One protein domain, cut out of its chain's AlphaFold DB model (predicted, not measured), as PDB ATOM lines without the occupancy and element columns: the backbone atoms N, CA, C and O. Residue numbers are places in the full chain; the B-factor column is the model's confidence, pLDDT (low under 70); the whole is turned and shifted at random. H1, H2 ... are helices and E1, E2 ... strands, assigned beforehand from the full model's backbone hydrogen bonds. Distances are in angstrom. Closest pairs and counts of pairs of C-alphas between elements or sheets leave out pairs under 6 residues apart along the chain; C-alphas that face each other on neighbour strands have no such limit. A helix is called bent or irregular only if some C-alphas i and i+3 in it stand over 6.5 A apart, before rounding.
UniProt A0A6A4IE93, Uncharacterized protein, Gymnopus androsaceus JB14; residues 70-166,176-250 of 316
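This is residues 70 to 166 and 176 to 250 of the 316 residues of an uncharacterized protein of Gymnopus androsaceus JB14 (UniProt A0A6A4IE93). A twisted five-stranded sheet stands between a group of helices at its E1 edge, H1, H2, H3, H5 and H6, and a loop at the opposite end, from which residues 213 to 224, H8 among them, stick out. H4 and H7 lie side by side over one face of the sheet, making two layers. The printed part has 172 residues, with nine named helices and five named strands in the order H1 H2 H3 E1 H4 H5 H6 E2 H7 E3 H8 E4 E5 H9, class mixed. The sheet, E1 E2 E3 E5 E4, is mixed. The whole is compact, radius of gyration of the C-alphas 16.6 A, but elongated, spanning 53 by 32 by 32 A.

Start at E2, residues 155 to 159, parallel to E1, residues 114 to 117, with N 115 and O 155 at 2.8 A, and to E3, residues 201 to 207, with N 158 and O 203 at 2.8 A. E5, residues 238 to 243, is antiparallel to E3, with N 204 and O 241 at 2.8 A, and forms a hairpin with E4, residues 230 to 235, with N 233 and O 240 at 2.7 A. H4, residues 120 to 132, is over E1; it is irregular, with C-alphas 125 and 128 7.0 A apart. H7, residues 178 to 191, touches H4 at a shallow tilt of 16 degrees, closest C-alphas Ala 182 and Gly 120, 6.6 A. Residues 129 to 132 of H4 touch H6, residues 146 to 152, closest C-alphas Ile 130 and Arg 150, 4.6 A. H3, residues 101 to 110, touches H5, residues 137 to 142, closest C-alphas Ser 105 and Ala 142, 4.6 A; H1, residues 70 to 81, closest Ser 106 and Gln 73, 5.8 A; and residues 96 to 98 of H2, residues 86 to 99, its helical hairpin partner, closest Met 104 and Leu 97, 4.8 A. E1, H4 H5 H6, E2 is a strand-helix-strand unit, two parallel neighbours joined through helices; E3, H8, residues 214 to 218, E4 is a split one, E5 between its strands, with a right-handed crossover. H9, residues 247 to 250, only grazes the sheet. O i to N i+4 pairs are within hydrogen-bond range throughout H1, H3, H5, H6, H7 and H8, in 9 of 10 in H2 and 5 of 9 in H4; H9 is too short for one.

Find C-alpha 201 at (20.710, -32.857, 19.892); E3 runs 19.9 A from there. H1 begins at C-alpha 70, (27.158, -54.511, 33.490), and H9 ends at C-alpha 250, (21.629, -23.004, 16.908). H2 measures 20.4 A, H7 19.3 A, H4 18.0 A.

The C-alphas farthest apart, Leu 101 and Asp 220, are 53.9 A apart. Residues 167 to 175 are not printed; C-alphas 166 and 176 are 9.0 A apart across the cut. H8 to E4 is a long link. Mean pLDDT of the printed part is 76.1, with 60 residues under 70, among them 176 to 197 and 209 to 230.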
ATOM      1  N   GLU A  70      28.311 -54.627  34.379       94.25
ATOM      2  CA  GLU A  70      27.158 -54.511  33.490       94.25
ATOM      3  C   GLU A  70      25.926 -54.015  34.256       94.25
ATOM      4  O   GLU A  70      25.179 -53.167  33.775       94.25
ATOM      5  N   ILE A  71      25.745 -54.488  35.494       95.06
ATOM      6  CA  ILE A  71      24.644 -54.060  36.361       95.06
ATOM      7  C   ILE A  71      24.866 -52.625  36.845       95.06
ATOM      8  O   ILE A  71      23.924 -51.840  36.882       95.06
ATOM      9  N   ILE A  72      26.108 -52.255  37.180       94.31
ATOM     10  CA  ILE A  72      26.448 -50.875  37.564       94.31
ATOM     11  C   ILE A  72      26.174 -49.914  36.404       94.31
ATOM     12  O   ILE A  72      25.563 -48.869  36.614       94.31
ATOM     13  N   GLN A  73      26.602 -50.271  35.191       94.62
ATOM     14  CA  GLN A  73      26.359 -49.480  33.986       94.62
ATOM     15  C   GLN A  73      24.865 -49.304  33.726       94.62
ATOM     16  O   GLN A  73      24.429 -48.173  33.554       94.62
ATOM     17  N   LEU A  74      24.078 -50.382  33.795       96.19
ATOM     18  CA  LEU A  74      22.630 -50.313  33.604       96.19
ATOM     19  C   LEU A  74      21.951 -49.413  34.647       96.19
ATOM     20  O   LEU A  74      21.145 -48.566  34.285       96.19
ATOM     21  N   ILE A  75      22.306 -49.543  35.931       96.44
ATOM     22  CA  ILE A  75      21.752 -48.683  36.992       96.44
ATOM     23  C   ILE A  75      22.067 -47.212  36.719       96.44
ATOM     24  O   ILE A  75      21.197 -46.359  36.874       96.44
ATOM     25  N   ILE A  76      23.310 -46.905  36.341       96.88
ATOM     26  CA  ILE A  76      23.732 -45.535  36.051       96.88
ATOM     27  C   ILE A  76      23.008 -45.003  34.819       96.88
ATOM     28  O   ILE A  76      22.535 -43.875  34.873       96.88
ATOM     29  N   HIS A  77      22.909 -45.795  33.752       95.81
ATOM     30  CA  HIS A  77      22.223 -45.428  32.518       95.81
ATOM     31  C   HIS A  77      20.763 -45.052  32.791       95.81
ATOM     32  O   HIS A  77      20.346 -43.930  32.512       95.81
ATOM     33  N   GLU A  78      20.022 -45.945  33.453       96.81
ATOM     34  CA  GLU A  78      18.624 -45.719  33.825       96.81
ATOM     35  C   GLU A  78      18.480 -44.497  34.741       96.81
ATOM     36  O   GLU A  78      17.659 -43.618  34.491       96.81
ATOM     37  N   ALA A  79      19.319 -44.384  35.778       96.31
ATOM     38  CA  ALA A  79      19.272 -43.255  36.706       96.31
ATOM     39  C   ALA A  79      19.635 -41.915  36.043       96.31
ATOM     40  O   ALA A  79      19.098 -40.877  36.430       96.31
ATOM     41  N   TRP A  80      20.539 -41.918  35.061       95.38
ATOM     42  CA  TRP A  80      20.960 -40.722  34.331       95.38
ATOM     43  C   TRP A  80      19.912 -40.254  33.317       95.38
ATOM     44  O   TRP A  80      19.727 -39.044  33.144       95.38
ATOM     45  N   ALA A  81      19.183 -41.200  32.718       93.00
ATOM     46  CA  ALA A  81      18.086 -40.948  31.787       93.00
ATOM     47  C   ALA A  81      16.808 -40.422  32.467       93.00
ATOM     48  O   ALA A  81      15.957 -39.833  31.796       93.00
ATOM     49  N   LEU A  82      16.663 -40.586  33.789       92.38
ATOM     50  CA  LEU A  82      15.517 -40.047  34.527       92.38
ATOM     51  C   LEU A  82      15.380 -38.524  34.325       92.38
ATOM     52  O   LEU A  82      16.390 -37.815  34.254       92.38
ATOM     53  N   PRO A  83      14.147 -37.982  34.298       87.94
ATOM     54  CA  PRO A  83      13.879 -36.549  34.182       87.94
ATOM     55  C   PRO A  83      14.147 -35.826  35.513       87.94
ATOM     56  O   PRO A  83      13.247 -35.276  36.139       87.94
ATOM     57  N   LEU A  84      15.398 -35.861  35.966       88.06
ATOM     58  CA  LEU A  84      15.845 -35.256  37.215       88.06
ATOM     59  C   LEU A  84      15.904 -33.727  37.107       88.06
ATOM     60  O   LEU A  84      16.339 -33.177  36.084       88.06
ATOM     61  N   THR A  85      15.554 -33.048  38.199       85.62
ATOM     62  CA  THR A  85      15.819 -31.616  38.385       85.62
ATOM     63  C   THR A  85      17.323 -31.327  38.388       85.62
ATOM     64  O   THR A  85      18.154 -32.203  38.643       85.62
ATOM     65  N   THR A  86      17.709 -30.066  38.175       85.06
ATOM     66  CA  THR A  86      19.119 -29.646  38.228       85.06
ATOM     67  C   THR A  86      19.777 -30.002  39.564       85.06
ATOM     68  O   THR A  86      20.904 -30.499  39.587       85.06
ATOM     69  N   SER A  87      19.070 -29.797  40.683       85.56
ATOM     70  CA  SER A  87      19.571 -30.123  42.026       85.56
ATOM     71  C   SER A  87      19.814 -31.624  42.190       85.56
ATOM     72  O   SER A  87      20.900 -32.037  42.609       85.56
ATOM     73  N   GLU A  88      18.855 -32.453  41.770       90.88
ATOM     74  CA  GLU A  88      18.982 -33.913  41.812       90.88
ATOM     75  C   GLU A  88      20.123 -34.404  40.921       90.88
ATOM     76  O   GLU A  88      20.915 -35.236  41.358       90.88
ATOM     77  N   ARG A  89      20.298 -33.847  39.714       91.94
ATOM     78  CA  ARG A  89      21.438 -34.189  38.844       91.94
ATOM     79  C   ARG A  89      22.776 -33.795  39.454       91.94
ATOM     80  O   ARG A  89      23.736 -34.562  39.358       91.94
ATOM     81  N   ILE A  90      22.859 -32.633  40.105       88.94
ATOM     82  CA  ILE A  90      24.060 -32.212  40.841       88.94
ATOM     83  C   ILE A  90      24.348 -33.201  41.973       88.94
ATOM     84  O   ILE A  90      25.495 -33.628  42.140       88.94
ATOM     85  N   GLN A  91      23.332 -33.584  42.747       92.62
ATOM     86  CA  GLN A  91      23.482 -34.535  43.844       92.62
ATOM     87  C   GLN A  91      23.878 -35.923  43.335       92.62
ATOM     88  O   GLN A  91      24.789 -36.533  43.897       92.62
ATOM     89  N   PHE A  92      23.261 -36.397  42.254       95.12
ATOM     90  CA  PHE A  92      23.567 -37.677  41.624       95.12
ATOM     91  C   PHE A  92      24.997 -37.706  41.083       95.12
ATOM     92  O   PHE A  92      25.737 -38.649  41.362       95.12
ATOM     93  N   THR A  93      25.424 -36.638  40.405       92.31
ATOM     94  CA  THR A  93      26.802 -36.472  39.921       92.31
ATOM     95  C   THR A  93      27.786 -36.535  41.086       92.31
ATOM     96  O   THR A  93      28.697 -37.358  41.091       92.31
ATOM     97  N   LYS A  94      27.576 -35.719  42.129       91.88
ATOM     98  CA  LYS A  94      28.445 -35.697  43.317       91.88
ATOM     99  C   LYS A  94      28.515 -37.060  44.001       91.88
ATOM    100  O   LYS A  94      29.603 -37.505  44.348       91.88
ATOM    101  N   SER A  95      27.372 -37.719  44.174       95.69
ATOM    102  CA  SER A  95      27.286 -39.021  44.838       95.69
ATOM    103  C   SER A  95      27.972 -40.111  44.016       95.69
ATOM    104  O   SER A  95      28.753 -40.884  44.563       95.69
ATOM    105  N   SER A  96      27.773 -40.121  42.694       94.88
ATOM    106  CA  SER A  96      28.366 -41.108  41.781       94.88
ATOM    107  C   SER A  96      29.893 -41.065  41.760       94.88
ATOM    108  O   SER A  96      30.540 -42.108  41.665       94.88
ATOM    109  N   LEU A  97      30.494 -39.885  41.925       91.12
ATOM    110  CA  LEU A  97      31.952 -39.742  42.011       91.12
ATOM    111  C   LEU A  97      32.547 -40.298  43.324       91.12
ATOM    112  O   LEU A  97      33.764 -40.442  43.418       91.12
ATOM    113  N   LEU A  98      31.722 -40.611  44.332       93.38
ATOM    114  CA  LEU A  98      32.166 -41.018  45.674       93.38
ATOM    115  C   LEU A  98      31.937 -42.505  45.999       93.38
ATOM    116  O   LEU A  98      32.446 -42.972  47.014       93.38
ATOM    117  N   VAL A  99      31.207 -43.257  45.167       93.69
ATOM    118  CA  VAL A  99      30.848 -44.661  45.462       93.69
ATOM    119  C   VAL A  99      32.057 -45.599  45.364       93.69
ATOM    120  O   VAL A  99      32.404 -46.297  46.314       93.69
ATOM    121  N   SER A 100      32.684 -45.669  44.189       92.06
ATOM    122  CA  SER A 100      33.861 -46.502  43.915       92.06
ATOM    123  C   SER A 100      34.510 -46.087  42.595       92.06
ATOM    124  O   SER A 100      33.884 -45.404  41.786       92.06
ATOM    125  N   LEU A 101      35.739 -46.546  42.327       90.00
ATOM    126  CA  LEU A 101      36.413 -46.271  41.053       90.00
ATOM    127  C   LEU A 101      35.633 -46.831  39.850       90.00
ATOM    128  O   LEU A 101      35.485 -46.138  38.848       90.00
ATOM    129  N   SER A 102      35.093 -48.050  39.956       90.94
ATOM    130  CA  SER A 102      34.304 -48.675  38.884       90.94
ATOM    131  C   SER A 102      32.996 -47.929  38.617       90.94
ATOM    132  O   SER A 102      32.626 -47.734  37.460       90.94
ATOM    133  N   TRP A 103      32.323 -47.466  39.677       94.56
ATOM    134  CA  TRP A 103      31.111 -46.652  39.558       94.56
ATOM    135  C   TRP A 103      31.413 -45.301  38.918       94.56
ATOM    136  O   TRP A 103      30.777 -44.921  37.943       94.56
ATOM    137  N   MET A 104      32.439 -44.610  39.416       93.69
ATOM    138  CA  MET A 104      32.881 -43.319  38.898       93.69
ATOM    139  C   MET A 104      33.265 -43.408  37.414       93.69
ATOM    140  O   MET A 104      32.888 -42.542  36.631       93.69
ATOM    141  N   SER A 105      33.980 -44.466  37.016       92.88
ATOM    142  CA  SER A 105      34.371 -44.706  35.622       92.88
ATOM    143  C   SER A 105      33.164 -44.975  34.715       92.88
ATOM    144  O   SER A 105      33.102 -44.454  33.603       92.88
ATOM    145  N   SER A 106      32.180 -45.737  35.202       94.62
ATOM    146  CA  SER A 106      30.938 -46.017  34.468       94.62
ATOM    147  C   SER A 106      30.077 -44.758  34.327       94.62
ATOM    148  O   SER A 106      29.663 -44.419  33.225       94.62
ATOM    149  N   PHE A 107      29.914 -43.989  35.408       95.31
ATOM    150  CA  PHE A 107      29.222 -42.695  35.402       95.31
ATOM    151  C   PHE A 107      29.877 -41.687  34.456       95.31
ATOM    152  O   PHE A 107      29.198 -40.996  33.703       95.31
ATOM    153  N   ALA A 108      31.207 -41.620  34.454       92.19
ATOM    154  CA  ALA A 108      31.947 -40.778  33.526       92.19
ATOM    155  C   ALA A 108      31.667 -41.126  32.056       92.19
ATOM    156  O   ALA A 108      31.577 -40.220  31.236       92.19
ATOM    157  N   ARG A 109      31.519 -42.412  31.715       92.25
ATOM    158  CA  ARG A 109      31.181 -42.843  30.350       92.25
ATOM    159  C   ARG A 109      29.753 -42.460  29.972       92.25
ATOM    160  O   ARG A 109      29.574 -41.827  28.939       92.25
ATOM    161  N   GLU A 110      28.782 -42.764  30.829       93.38
ATOM    162  CA  GLU A 110      27.367 -42.441  30.582       93.38
ATOM    163  C   GLU A 110      27.129 -40.928  30.481       93.38
ATOM    164  O   GLU A 110      26.488 -40.451  29.550       93.38
ATOM    165  N   SER A 111      27.745 -40.135  31.363       92.31
ATOM    166  CA  SER A 111      27.635 -38.669  31.309       92.31
ATOM    167  C   SER A 111      28.303 -38.029  30.086       92.31
ATOM    168  O   SER A 111      28.043 -36.861  29.812       92.31
ATOM    169  N   CYS A 112      29.151 -38.761  29.348       90.44
ATOM    170  CA  CYS A 112      29.691 -38.306  28.063       90.44
ATOM    171  C   CYS A 112      28.743 -38.577  26.889       90.44
ATOM    172  O   CYS A 112      28.960 -37.997  25.833       90.44
ATOM    173  N   ILE A 113      27.749 -39.459  27.044       92.06
ATOM    174  CA  ILE A 113      26.752 -39.753  26.005       92.06
ATOM    175  C   ILE A 113      25.672 -38.675  26.033       92.06
ATOM    176  O   ILE A 113      25.436 -38.003  25.028       92.06
ATOM    177  N   ASP A 114      25.093 -38.464  27.215       91.81
ATOM    178  CA  ASP A 114      24.101 -37.426  27.473       91.81
ATOM    179  C   ASP A 114      24.693 -36.387  28.422       91.81
ATOM    180  O   ASP A 114      24.714 -36.546  29.648       91.81
ATOM    181  N   VAL A 115      25.246 -35.321  27.847       90.69
ATOM    182  CA  VAL A 115      25.975 -34.300  28.595       90.69
ATOM    183  C   VAL A 115      24.984 -33.333  29.224       90.69
ATOM    184  O   VAL A 115      24.274 -32.608  28.536       90.69
ATOM    185  N   HIS A 116      24.997 -33.238  30.551       90.88
ATOM    186  CA  HIS A 116      24.208 -32.245  31.279       90.88
ATOM    187  C   HIS A 116      25.096 -31.112  31.807       90.88
ATOM    188  O   HIS A 116      25.962 -31.289  32.669       90.88
ATOM    189  N   LEU A 117      24.847 -29.905  31.313       87.62
ATOM    190  CA  LEU A 117      25.566 -28.685  31.649       87.62
ATOM    191  C   LEU A 117      24.843 -27.965  32.789       87.62
ATOM    192  O   LEU A 117      24.020 -27.080  32.588       87.62
ATOM    193  N   LEU A 118      25.141 -28.437  34.003       84.88
ATOM    194  CA  LEU A 118      24.460 -28.078  35.254       84.88
ATOM    195  C   LEU A 118      24.757 -26.668  35.785       84.88
ATOM    196  O   LEU A 118      24.028 -26.189  36.644       84.88
ATOM    197  N   SER A 119      25.848 -26.031  35.355       77.31
ATOM    198  CA  SER A 119      26.217 -24.659  35.730       77.31
ATOM    199  C   SER A 119      27.293 -24.117  34.792       77.31
ATOM    200  O   SER A 119      28.005 -24.897  34.162       77.31
ATOM    201  N   GLY A 120      27.484 -22.794  34.743       70.38
ATOM    202  CA  GLY A 120      28.539 -22.196  33.915       70.38
ATOM    203  C   GLY A 120      29.949 -22.683  34.276       70.38
ATOM    204  O   GLY A 120      30.750 -22.978  33.392       70.38
ATOM    205  N   GLU A 121      30.239 -22.857  35.571       73.75
ATOM    206  CA  GLU A 121      31.501 -23.462  36.026       73.75
ATOM    207  C   GLU A 121      31.611 -24.934  35.622       73.75
ATOM    208  O   GLU A 121      32.677 -25.372  35.194       73.75
ATOM    209  N   HIS A 122      30.518 -25.701  35.709       76.25
ATOM    210  CA  HIS A 122      30.508 -27.094  35.269       76.25
ATOM    211  C   HIS A 122      30.784 -27.198  33.765       76.25
ATOM    212  O   HIS A 122      31.576 -28.040  33.339       76.25
ATOM    213  N   THR A 123      30.220 -26.295  32.960       76.25
ATOM    214  CA  THR A 123      30.404 -26.316  31.507       76.25
ATOM    215  C   THR A 123      31.847 -26.091  31.082       76.25
ATOM    216  O   THR A 123      32.276 -26.673  30.089       76.25
ATOM    217  N   LYS A 124      32.652 -25.341  31.846       73.75
ATOM    218  CA  LYS A 124      34.081 -25.152  31.531       73.75
ATOM    219  C   LYS A 124      34.854 -26.474  31.452       73.75
ATOM    220  O   LYS A 124      35.804 -26.571  30.676       73.75
ATOM    221  N   TYR A 125      34.443 -27.489  32.216       74.75
ATOM    222  CA  TYR A 125      35.074 -28.815  32.209       74.75
ATOM    223  C   TYR A 125      34.658 -29.681  31.017       74.75
ATOM    224  O   TYR A 125      35.391 -30.598  30.652       74.75
ATOM    225  N   TRP A 126      33.508 -29.381  30.413       74.75
ATOM    226  CA  TRP A 126      32.914 -30.144  29.317       74.75
ATOM    227  C   TRP A 126      33.136 -29.515  27.951       74.75
ATOM    228  O   TRP A 126      33.313 -30.238  26.976       74.75
ATOM    229  N   TYR A 127      33.199 -28.184  27.896       73.06
ATOM    230  CA  TYR A 127      33.317 -27.426  26.660       73.06
ATOM    231  C   TYR A 127      34.501 -27.898  25.817       73.06
ATOM    232  O   TYR A 127      34.300 -28.492  24.767       73.06
ATOM    233  N   LYS A 128      35.738 -27.709  26.294       73.81
ATOM    234  CA  LYS A 128      36.929 -28.023  25.487       73.81
ATOM    235  C   LYS A 128      37.000 -29.498  25.052       73.81
ATOM    236  O   LYS A 128      37.392 -29.748  23.914       73.81
ATOM    237  N   PRO A 129      36.650 -30.482  25.900       74.25
ATOM    238  CA  PRO A 129      36.580 -31.874  25.461       74.25
ATOM    239  C   PRO A 129      35.584 -32.132  24.335       74.25
ATOM    240  O   PRO A 129      35.929 -32.821  23.383       74.25
ATOM    241  N   ILE A 130      34.377 -31.573  24.426       72.12
ATOM    242  CA  ILE A 130      33.314 -31.802  23.441       72.12
ATOM    243  C   ILE A 130      33.629 -31.081  22.129       72.12
ATOM    244  O   ILE A 130      33.451 -31.647  21.055       72.12
ATOM    245  N   THR A 131      34.130 -29.849  22.210       69.19
ATOM    246  CA  THR A 131      34.248 -28.974  21.041       69.19
ATOM    247  C   THR A 131      35.546 -29.162  20.270       69.19
ATOM    248  O   THR A 131      35.537 -29.287  19.046       69.19
ATOM    249  N   SER A 132      36.675 -29.255  20.974       67.56
ATOM    250  CA  SER A 132      38.002 -29.363  20.351       67.56
ATOM    251  C   SER A 132      38.681 -30.711  20.562       67.56
ATOM    252  O   SER A 132      39.813 -30.898  20.126       67.56
ATOM    253  N   GLY A 133      38.032 -31.661  21.243       69.19
ATOM    254  CA  GLY A 133      38.664 -32.936  21.586       69.19
ATOM    255  C   GLY A 133      39.825 -32.778  22.574       69.19
ATOM    256  O   GLY A 133      40.688 -33.652  22.670       69.19
ATOM    257  N   SER A 134      39.867 -31.668  23.319       75.44
ATOM    258  CA  SER A 134      40.912 -31.420  24.312       75.44
ATOM    259  C   SER A 134      40.877 -32.453  25.440       75.44
ATOM    260  O   SER A 134      39.829 -32.998  25.793       75.44
ATOM    261  N   LYS A 135      42.031 -32.681  26.079       76.06
ATOM    262  CA  LYS A 135      42.125 -33.596  27.221       76.06
ATOM    263  C   LYS A 135      41.172 -33.164  28.343       76.06
ATOM    264  O   LYS A 135      41.230 -32.036  28.826       76.06
ATOM    265  N   SER A 136      40.321 -34.092  28.764       79.25
ATOM    266  CA  SER A 136      39.318 -33.898  29.809       79.25
ATOM    267  C   SER A 136      39.740 -34.558  31.121       79.25
ATOM    268  O   SER A 136      40.630 -35.415  31.149       79.25
ATOM    269  N   VAL A 137      39.044 -34.232  32.214       79.00
ATOM    270  CA  VAL A 137      39.171 -34.989  33.472       79.00
ATOM    271  C   VAL A 137      38.757 -36.464  33.290       79.00
ATOM    272  O   VAL A 137      39.263 -37.343  33.990       79.00
ATOM    273  N   TYR A 138      37.917 -36.754  32.288       77.69
ATOM    274  CA  TYR A 138      37.467 -38.103  31.930       77.69
ATOM    275  C   TYR A 138      38.558 -38.971  31.306       77.69
ATOM    276  O   TYR A 138      38.482 -40.194  31.413       77.69
ATOM    277  N   SER A 139      39.627 -38.374  30.774       83.06
ATOM    278  CA  SER A 139      40.811 -39.143  30.365       83.06
ATOM    279  C   SER A 139      41.449 -39.874  31.543       83.06
ATOM    280  O   SER A 139      41.854 -41.024  31.412       83.06
ATOM    281  N   THR A 140      41.460 -39.250  32.721       82.50
ATOM    282  CA  THR A 140      41.999 -39.850  33.946       82.50
ATOM    283  C   THR A 140      41.010 -40.820  34.593       82.50
ATOM    284  O   THR A 140      41.416 -41.846  35.127       82.50
ATOM    285  N   ILE A 141      39.713 -40.494  34.569       83.44
ATOM    286  CA  ILE A 141      38.673 -41.235  35.303       83.44
ATOM    287  C   ILE A 141      38.158 -42.455  34.523       83.44
ATOM    288  O   ILE A 141      37.923 -43.520  35.095       83.44
ATOM    289  N   ALA A 142      37.961 -42.298  33.217       85.56
ATOM    290  CA  ALA A 142      37.336 -43.294  32.355       85.56
ATOM    291  C   ALA A 142      38.250 -43.798  31.233       85.56
ATOM    292  O   ALA A 142      37.855 -44.709  30.504       85.56
ATOM    293  N   GLY A 143      39.455 -43.238  31.092       86.00
ATOM    294  CA  GLY A 143      40.337 -43.553  29.969       86.00
ATOM    295  C   GLY A 143      39.794 -43.042  28.632       86.00
ATOM    296  O   GLY A 143      40.117 -43.615  27.599       86.00
ATOM    297  N   LEU A 144      38.936 -42.015  28.653       84.94
ATOM    298  CA  LEU A 144      38.357 -41.412  27.452       84.94
ATOM    299  C   LEU A 144      39.173 -40.189  27.038       84.94
ATOM    300  O   LEU A 144      39.249 -39.204  27.777       84.94
ATOM    301  N   ASP A 145      39.786 -40.233  25.861       85.88
ATOM    302  CA  ASP A 145      40.383 -39.039  25.272       85.88
ATOM    303  C   ASP A 145      39.289 -38.067  24.789       85.88
ATOM    304  O   ASP A 145      38.105 -38.405  24.722       85.88
ATOM    305  N   GLY A 146      39.662 -36.821  24.491       80.38
ATOM    306  CA  GLY A 146      38.670 -35.823  24.091       80.38
ATOM    307  C   GLY A 146      38.005 -36.154  22.751       80.38
ATOM    308  O   GLY A 146      36.823 -35.876  22.582       80.38
ATOM    309  N   SER A 147      38.721 -36.815  21.832       81.81
ATOM    310  CA  SER A 147      38.142 -37.276  20.567       81.81
ATOM    311  C   SER A 147      37.018 -38.290  20.805       81.81
ATOM    312  O   SER A 147      35.931 -38.133  20.253       81.81
ATOM    313  N   THR A 148      37.216 -39.262  21.699       85.44
ATOM    314  CA  THR A 148      36.183 -40.238  22.065       85.44
ATOM    315  C   THR A 148      35.013 -39.564  22.768       85.44
ATOM    316  O   THR A 148      33.870 -39.859  22.438       85.44
ATOM    317  N   VAL A 149      35.266 -38.626  23.692       84.50
ATOM    318  CA  VAL A 149      34.191 -37.855  24.349       84.50
ATOM    319  C   VAL A 149      33.319 -37.148  23.309       84.50
ATOM    320  O   VAL A 149      32.097 -37.240  23.381       84.50
ATOM    321  N   ARG A 150      33.934 -36.507  22.310       82.06
ATOM    322  CA  ARG A 150      33.210 -35.848  21.217       82.06
ATOM    323  C   ARG A 150      32.328 -36.818  20.426       82.06
ATOM    324  O   ARG A 150      31.182 -36.488  20.161       82.06
ATOM    325  N   HIS A 151      32.841 -37.995  20.070       83.44
ATOM    326  CA  HIS A 151      32.084 -38.990  19.294       83.44
ATOM    327  C   HIS A 151      30.977 -39.680  20.102       83.44
ATOM    328  O   HIS A 151      29.981 -40.127  19.533       83.44
ATOM    329  N   LEU A 152      31.164 -39.812  21.418       87.50
ATOM    330  CA  LEU A 152      30.159 -40.391  22.307       87.50
ATOM    331  C   LEU A 152      29.012 -39.421  22.583       87.50
ATOM    332  O   LEU A 152      27.890 -39.886  22.740       87.50
ATOM    333  N   CYS A 153      29.282 -38.116  22.616       88.19
ATOM    334  CA  CYS A 153      28.289 -37.091  22.913       88.19
ATOM    335  C   CYS A 153      27.159 -37.095  21.876       88.19
ATOM    336  O   CYS A 153      27.353 -36.727  20.718       88.19
ATOM    337  N   ARG A 154      25.966 -37.520  22.301       88.50
ATOM    338  CA  ARG A 154      24.740 -37.553  21.490       88.50
ATOM    339  C   ARG A 154      23.791 -36.432  21.846       88.50
ATOM    340  O   ARG A 154      23.106 -35.916  20.965       88.50
ATOM    341  N   THR A 155      23.744 -36.049  23.117       88.44
ATOM    342  CA  THR A 155      22.886 -34.959  23.567       88.44
ATOM    343  C   THR A 155      23.632 -34.013  24.491       88.44
ATOM    344  O   THR A 155      24.513 -34.411  25.253       88.44
ATOM    345  N   ILE A 156      23.282 -32.731  24.409       87.00
ATOM    346  CA  ILE A 156      23.767 -31.696  25.318       87.00
ATOM    347  C   ILE A 156      22.554 -30.997  25.902       87.00
ATOM    348  O   ILE A 156      21.791 -30.366  25.182       87.00
ATOM    349  N   THR A 157      22.386 -31.089  27.213       88.00
ATOM    350  CA  THR A 157      21.298 -30.446  27.944       88.00
ATOM    351  C   THR A 157      21.836 -29.304  28.791       88.00
ATOM    352  O   THR A 157      22.562 -29.528  29.762       88.00
ATOM    353  N   PHE A 158      21.443 -28.079  28.465       84.69
ATOM    354  CA  PHE A 158      21.678 -26.899  29.282       84.69
ATOM    355  C   PHE A 158      20.605 -26.800  30.357       84.69
ATOM    356  O   PHE A 158      19.424 -26.654  30.055       84.69
ATOM    357  N   HIS A 159      21.023 -26.874  31.618       84.19
ATOM    358  CA  HIS A 159      20.127 -26.666  32.747       84.19
ATOM    359  C   HIS A 159      20.142 -25.193  33.121       84.19
ATOM    360  O   HIS A 159      21.111 -24.693  33.696       84.19
ATOM    361  N   CYS A 160      19.066 -24.492  32.796       76.38
ATOM    362  CA  CYS A 160      18.878 -23.123  33.227       76.38
ATOM    363  C   CYS A 160      18.503 -23.156  34.711       76.38
ATOM    364  O   CYS A 160      17.448 -23.647  35.094       76.38
ATOM    365  N   ILE A 161      19.413 -22.705  35.570       69.94
ATOM    366  CA  ILE A 161      19.176 -22.637  37.018       69.94
ATOM    367  C   ILE A 161      18.172 -21.504  37.289       69.94
ATOM    368  O   ILE A 161      18.160 -20.524  36.551       69.94
ATOM    369  N   ASP A 162      17.333 -21.599  38.320       62.16
ATOM    370  CA  ASP A 162      16.532 -20.454  38.776       62.16
ATOM    371  C   ASP A 162      17.464 -19.411  39.434       62.16
ATOM    372  O   ASP A 162      18.325 -19.781  40.236       62.16
ATOM    373  N   PRO A 163      17.329 -18.102  39.148       57.19
ATOM    374  CA  PRO A 163      18.150 -17.072  39.792       57.19
ATOM    375  C   PRO A 163      18.076 -17.079  41.322       57.19
ATOM    376  O   PRO A 163      18.985 -16.565  41.973       57.19
ATOM    377  N   ARG A 164      17.006 -17.637  41.897       58.06
ATOM    378  CA  ARG A 164      16.831 -17.797  43.346       58.06
ATOM    379  C   ARG A 164      17.680 -18.926  43.928       58.06
ATOM    380  O   ARG A 164      18.038 -18.858  45.099       58.06
ATOM    381  N   ASP A 165      18.030 -19.912  43.107       60.62
ATOM    382  CA  ASP A 165      18.838 -21.068  43.504       60.62
ATOM    383  C   ASP A 165      20.338 -20.842  43.251       60.62
ATOM    384  O   ASP A 165      21.187 -21.592  43.742       60.62
ATOM    385  N   ALA A 166      20.690 -19.801  42.489       60.97
ATOM    386  CA  ALA A 166      22.070 -19.404  42.259       60.97
ATOM    387  C   ALA A 166      22.610 -18.597  43.460       60.97
ATOM    388  O   ALA A 166      22.014 -17.585  43.837       60.97
ATOM    389  N   GLU A 176      22.703 -11.587  38.152       54.81
ATOM    390  CA  GLU A 176      23.163 -12.207  36.912       54.81
ATOM    391  C   GLU A 176      22.153 -13.300  36.590       54.81
ATOM    392  O   GLU A 176      22.127 -14.353  37.232       54.81
ATOM    393  N   HIS A 177      21.225 -13.009  35.675       55.16
ATOM    394  CA  HIS A 177      20.150 -13.943  35.412       55.16
ATOM    395  C   HIS A 177      20.794 -15.215  34.841       55.16
ATOM    396  O   HIS A 177      21.518 -15.136  33.846       55.16
ATOM    397  N   PRO A 178      20.558 -16.391  35.430       54.84
ATOM    398  CA  PRO A 178      21.180 -17.640  34.998       54.84
ATOM    399  C   PRO A 178      20.858 -17.998  33.546       54.84
ATOM    400  O   PRO A 178      21.644 -18.693  32.918       54.84
ATOM    401  N   MET A 179      19.774 -17.454  32.984       58.47
ATOM    402  CA  MET A 179      19.542 -17.441  31.532       58.47
ATOM    403  C   MET A 179      20.596 -16.652  30.767       58.47
ATOM    404  O   MET A 179      21.178 -17.208  29.856       58.47
ATOM    405  N   CYS A 180      20.895 -15.402  31.135       60.47
ATOM    406  CA  CYS A 180      21.965 -14.639  30.486       60.47
ATOM    407  C   CYS A 180      23.291 -15.374  30.580       60.47
ATOM    408  O   CYS A 180      24.034 -15.417  29.613       60.47
ATOM    409  N   LEU A 181      23.593 -15.960  31.740       63.28
ATOM    410  CA  LEU A 181      24.819 -16.730  31.915       63.28
ATOM    411  C   LEU A 181      24.819 -17.980  31.039       63.28
ATOM    412  O   LEU A 181      25.811 -18.229  30.361       63.28
ATOM    413  N   ALA A 182      23.721 -18.741  31.026       62.91
ATOM    414  CA  ALA A 182      23.576 -19.913  30.177       62.91
ATOM    415  C   ALA A 182      23.724 -19.519  28.709       62.91
ATOM    416  O   ALA A 182      24.566 -20.090  28.029       62.91
ATOM    417  N   THR A 183      23.013 -18.503  28.230       64.25
ATOM    418  CA  THR A 183      23.057 -18.150  26.816       64.25
ATOM    419  C   THR A 183      24.310 -17.405  26.409       64.25
ATOM    420  O   THR A 183      24.794 -17.667  25.324       64.25
ATOM    421  N   ASN A 184      24.908 -16.559  27.247       65.69
ATOM    422  CA  ASN A 184      26.227 -15.987  26.956       65.69
ATOM    423  C   ASN A 184      27.277 -17.089  26.858       65.69
ATOM    424  O   ASN A 184      28.175 -17.034  26.021       65.69
ATOM    425  N   LEU A 185      27.155 -18.111  27.705       65.25
ATOM    426  CA  LEU A 185      28.046 -19.249  27.673       65.25
ATOM    427  C   LEU A 185      27.792 -20.116  26.435       65.25
ATOM    428  O   LEU A 185      28.752 -20.439  25.750       65.25
ATOM    429  N   ILE A 186      26.540 -20.426  26.087       67.06
ATOM    430  CA  ILE A 186      26.220 -21.172  24.861       67.06
ATOM    431  C   ILE A 186      26.626 -20.369  23.619       67.06
ATOM    432  O   ILE A 186      27.286 -20.903  22.741       67.06
ATOM    433  N   SER A 187      26.301 -19.080  23.573       66.19
ATOM    434  CA  SER A 187      26.667 -18.147  22.505       66.19
ATOM    435  C   SER A 187      28.178 -18.084  22.330       66.19
ATOM    436  O   SER A 187      28.665 -18.250  21.220       66.19
ATOM    437  N   GLY A 188      28.942 -17.961  23.420       66.12
ATOM    438  CA  GLY A 188      30.400 -18.039  23.365       66.12
ATOM    439  C   GLY A 188      30.877 -19.369  22.781       66.12
ATOM    440  O   GLY A 188      31.699 -19.386  21.875       66.12
ATOM    441  N   ILE A 189      30.330 -20.488  23.251       66.06
ATOM    442  CA  ILE A 189      30.668 -21.827  22.753       66.06
ATOM    443  C   ILE A 189      30.384 -21.959  21.248       66.06
ATOM    444  O   ILE A 189      31.219 -22.498  20.526       66.06
ATOM    445  N   VAL A 190      29.237 -21.463  20.781       65.81
ATOM    446  CA  VAL A 190      28.829 -21.495  19.369       65.81
ATOM    447  C   VAL A 190      29.720 -20.582  18.524       65.81
ATOM    448  O   VAL A 190      30.268 -21.036  17.528       65.81
ATOM    449  N   ARG A 191      29.939 -19.331  18.951       64.62
ATOM    450  CA  ARG A 191      30.743 -18.331  18.221       64.62
ATOM    451  C   ARG A 191      32.184 -18.769  17.980       64.62
ATOM    452  O   ARG A 191      32.759 -18.421  16.961       64.62
ATOM    453  N   TYR A 192      32.773 -19.539  18.892       65.69
ATOM    454  CA  TYR A 192      34.136 -20.051  18.723       65.69
ATOM    455  C   TYR A 192      34.200 -21.372  17.936       65.69
ATOM    456  O   TYR A 192      35.125 -22.159  18.143       65.69
ATOM    457  N   GLY A 193      33.207 -21.638  17.078       61.50
ATOM    458  CA  GLY A 193      33.127 -22.838  16.239       61.50
ATOM    459  C   GLY A 193      33.019 -24.133  17.044       61.50
ATOM    460  O   GLY A 193      33.393 -25.221  16.600       61.50
ATOM    461  N   GLY A 194      32.579 -24.029  18.303       64.81
ATOM    462  CA  GLY A 194      32.684 -25.133  19.240       64.81
ATOM    463  C   GLY A 194      31.802 -26.316  18.855       64.81
ATOM    464  O   GLY A 194      32.128 -27.464  19.158       64.81
ATOM    465  N   PHE A 195      30.700 -26.057  18.157       66.38
ATOM    466  CA  PHE A 195      29.758 -27.094  17.779       66.38
ATOM    467  C   PHE A 195      29.758 -27.439  16.297       66.38
ATOM    468  O   PHE A 195      28.979 -28.298  15.930       66.38
ATOM    469  N   ASP A 196      30.642 -26.899  15.461       64.81
ATOM    470  CA  ASP A 196      30.527 -27.022  13.995       64.81
ATOM    471  C   ASP A 196      30.463 -28.470  13.472       64.81
ATOM    472  O   ASP A 196      29.888 -28.719  12.418       64.81
ATOM    473  N   ASN A 197      30.961 -29.450  14.244       65.44
ATOM    474  CA  ASN A 197      30.813 -30.882  13.937       65.44
ATOM    475  C   ASN A 197      30.080 -31.681  15.035       65.44
ATOM    476  O   ASN A 197      30.435 -32.828  15.305       65.44
ATOM    477  N   PHE A 198      29.139 -31.075  15.760       70.19
ATOM    478  CA  PHE A 198      28.303 -31.787  16.726       70.19
ATOM    479  C   PHE A 198      27.025 -32.301  16.046       70.19
ATOM    480  O   PHE A 198      26.079 -31.574  15.788       70.19
ATOM    481  N   GLU A 199      26.966 -33.597  15.770       71.62
ATOM    482  CA  GLU A 199      25.808 -34.219  15.104       71.62
ATOM    483  C   GLU A 199      24.651 -34.543  16.068       71.62
ATOM    484  O   GLU A 199      23.699 -35.233  15.712       71.62
ATOM    485  N   GLY A 200      24.751 -34.106  17.324       74.75
ATOM    486  CA  GLY A 200      23.801 -34.452  18.368       74.75
ATOM    487  C   GLY A 200      22.665 -33.446  18.540       74.75
ATOM    488  O   GLY A 200      22.528 -32.456  17.824       74.75
ATOM    489  N   CYS A 201      21.842 -33.704  19.549       81.31
ATOM    490  CA  CYS A 201      20.710 -32.857  19.892       81.31
ATOM    491  C   CYS A 201      21.059 -31.904  21.040       81.31
ATOM    492  O   CYS A 201      21.611 -32.324  22.060       81.31
ATOM    493  N   VAL A 202      20.692 -30.629  20.900       80.19
ATOM    494  CA  VAL A 202      20.804 -29.652  21.986       80.19
ATOM    495  C   VAL A 202      19.452 -29.496  22.660       80.19
ATOM    496  O   VAL A 202      18.421 -29.344  22.019       80.19
ATOM    497  N   THR A 203      19.456 -29.549  23.979       83.62
ATOM    498  CA  THR A 203      18.286 -29.381  24.824       83.62
ATOM    499  C   THR A 203      18.532 -28.237  25.796       83.62
ATOM    500  O   THR A 203      19.618 -28.112  26.355       83.62
ATOM    501  N   MET A 204      17.514 -27.429  26.056       81.44
ATOM    502  CA  MET A 204      17.504 -26.452  27.138       81.44
ATOM    503  C   MET A 204      16.373 -26.776  28.102       81.44
ATOM    504  O   MET A 204      15.243 -26.993  27.675       81.44
ATOM    505  N   GLN A 205      16.682 -26.833  29.392       82.44
ATOM    506  CA  GLN A 205      15.744 -27.177  30.450       82.44
ATOM    507  C   GLN A 205      15.542 -25.974  31.373       82.44
ATOM    508  O   GLN A 205      16.511 -25.464  31.936       82.44
ATOM    509  N   PHE A 206      14.293 -25.542  31.548       77.25
ATOM    510  CA  PHE A 206      13.912 -24.375  32.352       77.25
ATOM    511  C   PHE A 206      13.043 -24.784  33.540       77.25
ATOM    512  O   PHE A 206      12.150 -25.616  33.376       77.25
ATOM    513  N   PRO A 207      13.221 -24.186  34.727       73.12
ATOM    514  CA  PRO A 207      12.343 -24.453  35.857       73.12
ATOM    515  C   PRO A 207      10.942 -23.900  35.566       73.12
ATOM    516  O   PRO A 207      10.801 -22.883  34.886       73.12
ATOM    517  N   LEU A 208       9.896 -24.531  36.113       71.38
ATOM    518  CA  LEU A 208       8.500 -24.081  35.929       71.38
ATOM    519  C   LEU A 208       8.229 -22.657  36.425       71.38
ATOM    520  O   LEU A 208       7.242 -22.036  36.054       71.38
ATOM    521  N   THR A 209       9.108 -22.145  37.278       64.00
ATOM    522  CA  THR A 209       9.059 -20.795  37.838       64.00
ATOM    523  C   THR A 209       9.289 -19.725  36.772       64.00
ATOM    524  O   THR A 209       8.876 -18.572  36.929       64.00
ATOM    525  N   VAL A 210       9.895 -20.113  35.649       63.41
ATOM    526  CA  VAL A 210       9.832 -19.352  34.410       63.41
ATOM    527  C   VAL A 210       8.426 -19.543  33.845       63.41
ATOM    528  O   VAL A 210       8.166 -20.487  33.105       63.41
ATOM    529  N   GLU A 211       7.505 -18.652  34.222       62.00
ATOM    530  CA  GLU A 211       6.223 -18.543  33.522       62.00
ATOM    531  C   GLU A 211       6.503 -18.193  32.066       62.00
ATOM    532  O   GLU A 211       6.999 -17.110  31.738       62.00
ATOM    533  N   ILE A 212       6.211 -19.160  31.217       62.03
ATOM    534  CA  ILE A 212       6.147 -19.006  29.782       62.03
ATOM    535  C   ILE A 212       4.689 -18.663  29.496       62.03
ATOM    536  O   ILE A 212       3.805 -19.473  29.781       62.03
ATOM    537  N   ALA A 213       4.418 -17.458  29.000       60.22
ATOM    538  CA  ALA A 213       3.073 -17.082  28.585       60.22
ATOM    539  C   ALA A 213       2.721 -17.859  27.304       60.22
ATOM    540  O   ALA A 213       2.932 -17.383  26.195       60.22
ATOM    541  N   PHE A 214       2.243 -19.096  27.455       58.03
ATOM    542  CA  PHE A 214       1.847 -19.937  26.318       58.03
ATOM    543  C   PHE A 214       0.655 -19.366  25.559       58.03
ATOM    544  O   PHE A 214       0.547 -19.588  24.358       58.03
ATOM    545  N   ASP A 215      -0.184 -18.583  26.233       54.31
ATOM    546  CA  ASP A 215      -1.364 -17.961  25.632       54.31
ATOM    547  C   ASP A 215      -0.980 -16.983  24.505       54.31
ATOM    548  O   ASP A 215      -1.683 -16.887  23.510       54.31
ATOM    549  N   THR A 216       0.188 -16.332  24.589       54.03
ATOM    550  CA  THR A 216       0.737 -15.514  23.484       54.03
ATOM    551  C   THR A 216       1.495 -16.336  22.440       54.03
ATOM    552  O   THR A 216       1.767 -15.849  21.348       54.03
ATOM    553  N   LEU A 217       1.843 -17.580  22.765       53.97
ATOM    554  CA  LEU A 217       2.646 -18.471  21.929       53.97
ATOM    555  C   LEU A 217       1.785 -19.312  20.976       53.97
ATOM    556  O   LEU A 217       2.283 -19.787  19.962       53.97
ATOM    557  N   MET A 218       0.509 -19.511  21.315       47.06
ATOM    558  CA  MET A 218      -0.408 -20.391  20.587       47.06
ATOM    559  C   MET A 218      -1.316 -19.662  19.585       47.06
ATOM    560  O   MET A 218      -1.825 -20.325  18.686       47.06
ATOM    561  N   GLU A 219      -1.540 -18.347  19.721       47.09
ATOM    562  CA  GLU A 219      -2.576 -17.654  18.930       47.09
ATOM    563  C   GLU A 219      -2.098 -16.922  17.665       47.09
ATOM    564  O   GLU A 219      -2.904 -16.828  16.750       47.09
ATOM    565  N   ASP A 220      -0.841 -16.472  17.525       40.00
ATOM    566  CA  ASP A 220      -0.451 -15.720  16.303       40.00
ATOM    567  C   ASP A 220       1.024 -15.794  15.875       40.00
ATOM    568  O   ASP A 220       1.373 -15.372  14.773       40.00
ATOM    569  N   VAL A 221       1.916 -16.357  16.692       45.03
ATOM    570  CA  VAL A 221       3.307 -16.566  16.277       45.03
ATOM    571  C   VAL A 221       3.475 -18.047  16.024       45.03
ATOM    572  O   VAL A 221       3.836 -18.806  16.924       45.03
ATOM    573  N   GLU A 222       3.216 -18.465  14.784       44.84
ATOM    574  CA  GLU A 222       3.847 -19.666  14.248       44.84
ATOM    575  C   GLU A 222       5.358 -19.461  14.391       44.84
ATOM    576  O   GLU A 222       6.053 -18.968  13.509       44.84
ATOM    577  N   TRP A 223       5.878 -19.865  15.544       47.41
ATOM    578  CA  TRP A 223       7.283 -20.089  15.845       47.41
ATOM    579  C   TRP A 223       7.762 -21.324  15.062       47.41
ATOM    580  O   TRP A 223       8.474 -22.193  15.553       47.41
ATOM    581  N   ARG A 224       7.341 -21.417  13.801       44.81
ATOM    582  CA  ARG A 224       8.059 -22.147  12.789       44.81
ATOM    583  C   ARG A 224       9.284 -21.287  12.544       44.81
ATOM    584  O   ARG A 224       9.220 -20.269  11.856       44.81
ATOM    585  N   SER A 225      10.433 -21.691  13.091       47.16
ATOM    586  CA  SER A 225      11.630 -21.432  12.296       47.16
ATOM    587  C   SER A 225      11.303 -21.948  10.893       47.16
ATOM    588  O   SER A 225      10.576 -22.934  10.743       47.16
ATOM    589  N   SER A 226      11.805 -21.297   9.856       48.97
ATOM    590  CA  SER A 226      11.625 -21.742   8.471       48.97
ATOM    591  C   SER A 226      12.086 -23.193   8.208       48.97
ATOM    592  O   SER A 226      11.980 -23.659   7.078       48.97
ATOM    593  N   HIS A 227      12.559 -23.911   9.236       53.16
ATOM    594  CA  HIS A 227      13.231 -25.198   9.186       53.16
ATOM    595  C   HIS A 227      12.672 -26.267  10.156       53.16
ATOM    596  O   HIS A 227      13.298 -27.314  10.286       53.16
ATOM    597  N   ASP A 228      11.524 -26.068  10.831       53.75
ATOM    598  CA  ASP A 228      10.935 -27.068  11.762       53.75
ATOM    599  C   ASP A 228      11.952 -27.604  12.810       53.75
ATOM    600  O   ASP A 228      11.943 -28.775  13.201       53.75
ATOM    601  N   THR A 229      12.891 -26.758  13.259       64.31
ATOM    602  CA  THR A 229      14.138 -27.219  13.899       64.31
ATOM    603  C   THR A 229      14.063 -27.472  15.407       64.31
ATOM    604  O   THR A 229      15.062 -27.889  15.995       64.31
ATOM    605  N   TYR A 230      12.925 -27.277  16.081       68.12
ATOM    606  CA  TYR A 230      12.833 -27.555  17.520       68.12
ATOM    607  C   TYR A 230      11.450 -28.002  18.002       68.12
ATOM    608  O   TYR A 230      10.412 -27.651  17.454       68.12
ATOM    609  N   THR A 231      11.447 -28.773  19.087       75.75
ATOM    610  CA  THR A 231      10.257 -29.260  19.788       75.75
ATOM    611  C   THR A 231      10.276 -28.771  21.230       75.75
ATOM    612  O   THR A 231      11.253 -29.002  21.948       75.75
ATOM    613  N   VAL A 232       9.192 -28.139  21.674       73.81
ATOM    614  CA  VAL A 232       8.997 -27.771  23.081       73.81
ATOM    615  C   VAL A 232       8.228 -28.892  23.775       73.81
ATOM    616  O   VAL A 232       7.143 -29.275  23.349       73.81
ATOM    617  N   LEU A 233       8.806 -29.436  24.840       77.50
ATOM    618  CA  LEU A 233       8.222 -30.459  25.693       77.50
ATOM    619  C   LEU A 233       7.946 -29.860  27.070       77.50
ATOM    620  O   LEU A 233       8.754 -29.108  27.621       77.50
ATOM    621  N   THR A 234       6.801 -30.213  27.638       71.12
ATOM    622  CA  THR A 234       6.381 -29.760  28.962       71.12
ATOM    623  C   THR A 234       6.402 -30.958  29.907       71.12
ATOM    624  O   THR A 234       5.818 -32.004  29.626       71.12
ATOM    625  N   ALA A 235       7.134 -30.842  31.015       73.62
ATOM    626  CA  ALA A 235       7.170 -31.847  32.069       73.62
ATOM    627  C   ALA A 235       6.610 -31.254  33.372       73.62
ATOM    628  O   ALA A 235       6.673 -30.040  33.569       73.62
ATOM    629  N   PRO A 236       6.127 -32.084  34.320       71.56
ATOM    630  CA  PRO A 236       5.564 -31.596  35.584       71.56
ATOM    631  C   PRO A 236       6.524 -30.784  36.463       71.56
ATOM    632  O   PRO A 236       6.094 -30.238  37.472       71.56
ATOM    633  N   GLN A 237       7.820 -30.753  36.141       73.88
ATOM    634  CA  GLN A 237       8.858 -30.094  36.940       73.88
ATOM    635  C   GLN A 237       9.663 -29.046  36.159       73.88
ATOM    636  O   GLN A 237      10.359 -28.234  36.770       73.88
ATOM    637  N   PHE A 238       9.586 -29.041  34.826       78.81
ATOM    638  CA  PHE A 238      10.372 -28.150  33.976       78.81
ATOM    639  C   PHE A 238       9.814 -28.077  32.552       78.81
ATOM    640  O   PHE A 238       9.097 -28.964  32.091       78.81
ATOM    641  N   TRP A 239      10.221 -27.037  31.838       76.25
ATOM    642  CA  TRP A 239      10.071 -26.920  30.393       76.25
ATOM    643  C   TRP A 239      11.336 -27.425  29.714       76.25
ATOM    644  O   TRP A 239      12.434 -27.239  30.239       76.25
ATOM    645  N   GLN A 240      11.200 -28.032  28.543       81.69
ATOM    646  CA  GLN A 240      12.326 -28.527  27.768       81.69
ATOM    647  C   GLN A 240      12.189 -28.077  26.314       81.69
ATOM    648  O   GLN A 240      11.230 -28.422  25.641       81.69
ATOM    649  N   VAL A 241      13.159 -27.321  25.810       79.06
ATOM    650  CA  VAL A 241      13.253 -26.956  24.392       79.06
ATOM    651  C   VAL A 241      14.320 -27.834  23.768       79.06
ATOM    652  O   VAL A 241      15.485 -27.766  24.154       79.06
ATOM    653  N   LYS A 242      13.924 -28.700  22.841       82.31
ATOM    654  CA  LYS A 242      14.809 -29.639  22.156       82.31
ATOM    655  C   LYS A 242      15.015 -29.171  20.722       82.31
ATOM    656  O   LYS A 242      14.050 -29.051  19.985       82.31
ATOM    657  N   ILE A 243      16.257 -28.938  20.332       76.50
ATOM    658  CA  ILE A 243      16.652 -28.426  19.021       76.50
ATOM    659  C   ILE A 243      17.232 -29.600  18.224       76.50
ATOM    660  O   ILE A 243      18.193 -30.247  18.660       76.50
ATOM    661  N   ALA A 244      16.589 -29.930  17.105       68.50
ATOM    662  CA  ALA A 244      17.035 -30.952  16.169       68.50
ATOM    663  C   ALA A 244      18.334 -30.502  15.481       68.50
ATOM    664  O   ALA A 244      18.570 -29.318  15.257       68.50
ATOM    665  N   SER A 245      19.220 -31.456  15.222       61.88
ATOM    666  CA  SER A 245      20.608 -31.221  14.824       61.88
ATOM    667  C   SER A 245      20.729 -30.516  13.468       61.88
ATOM    668  O   SER A 245      20.368 -31.125  12.472       61.88
ATOM    669  N   HIS A 246      21.272 -29.291  13.454       60.81
ATOM    670  CA  HIS A 246      22.193 -28.674  12.476       60.81
ATOM    671  C   HIS A 246      22.594 -27.291  13.043       60.81
ATOM    672  O   HIS A 246      21.780 -26.379  13.142       60.81
ATOM    673  N   ILE A 247      23.846 -27.144  13.499       58.25
ATOM    674  CA  ILE A 247      24.304 -26.026  14.361       58.25
ATOM    675  C   ILE A 247      24.285 -24.651  13.722       58.25
ATOM    676  O   ILE A 247      24.257 -23.669  14.461       58.25
ATOM    677  N   ALA A 248      24.266 -24.576  12.392       62.56
ATOM    678  CA  ALA A 248      24.219 -23.301  11.686       62.56
ATOM    679  C   ALA A 248      23.074 -22.403  12.199       62.56
ATOM    680  O   ALA A 248      23.239 -21.193  12.269       62.56
ATOM    681  N   GLU A 249      21.970 -23.001  12.663       63.16
ATOM    682  CA  GLU A 249      20.805 -22.291  13.205       63.16
ATOM    683  C   GLU A 249      20.759 -22.235  14.739       63.16
ATOM    684  O   GLU A 249      19.913 -21.552  15.314       63.16
ATOM    685  N   LEU A 250      21.649 -22.946  15.443       67.94
ATOM    686  CA  LEU A 250      21.629 -23.004  16.908       67.94
ATOM    687  C   LEU A 250      21.815 -21.608  17.509       67.94
ATOM    688  O   LEU A 250      21.167 -21.283  18.501       67.94
TER     689      LEU A 250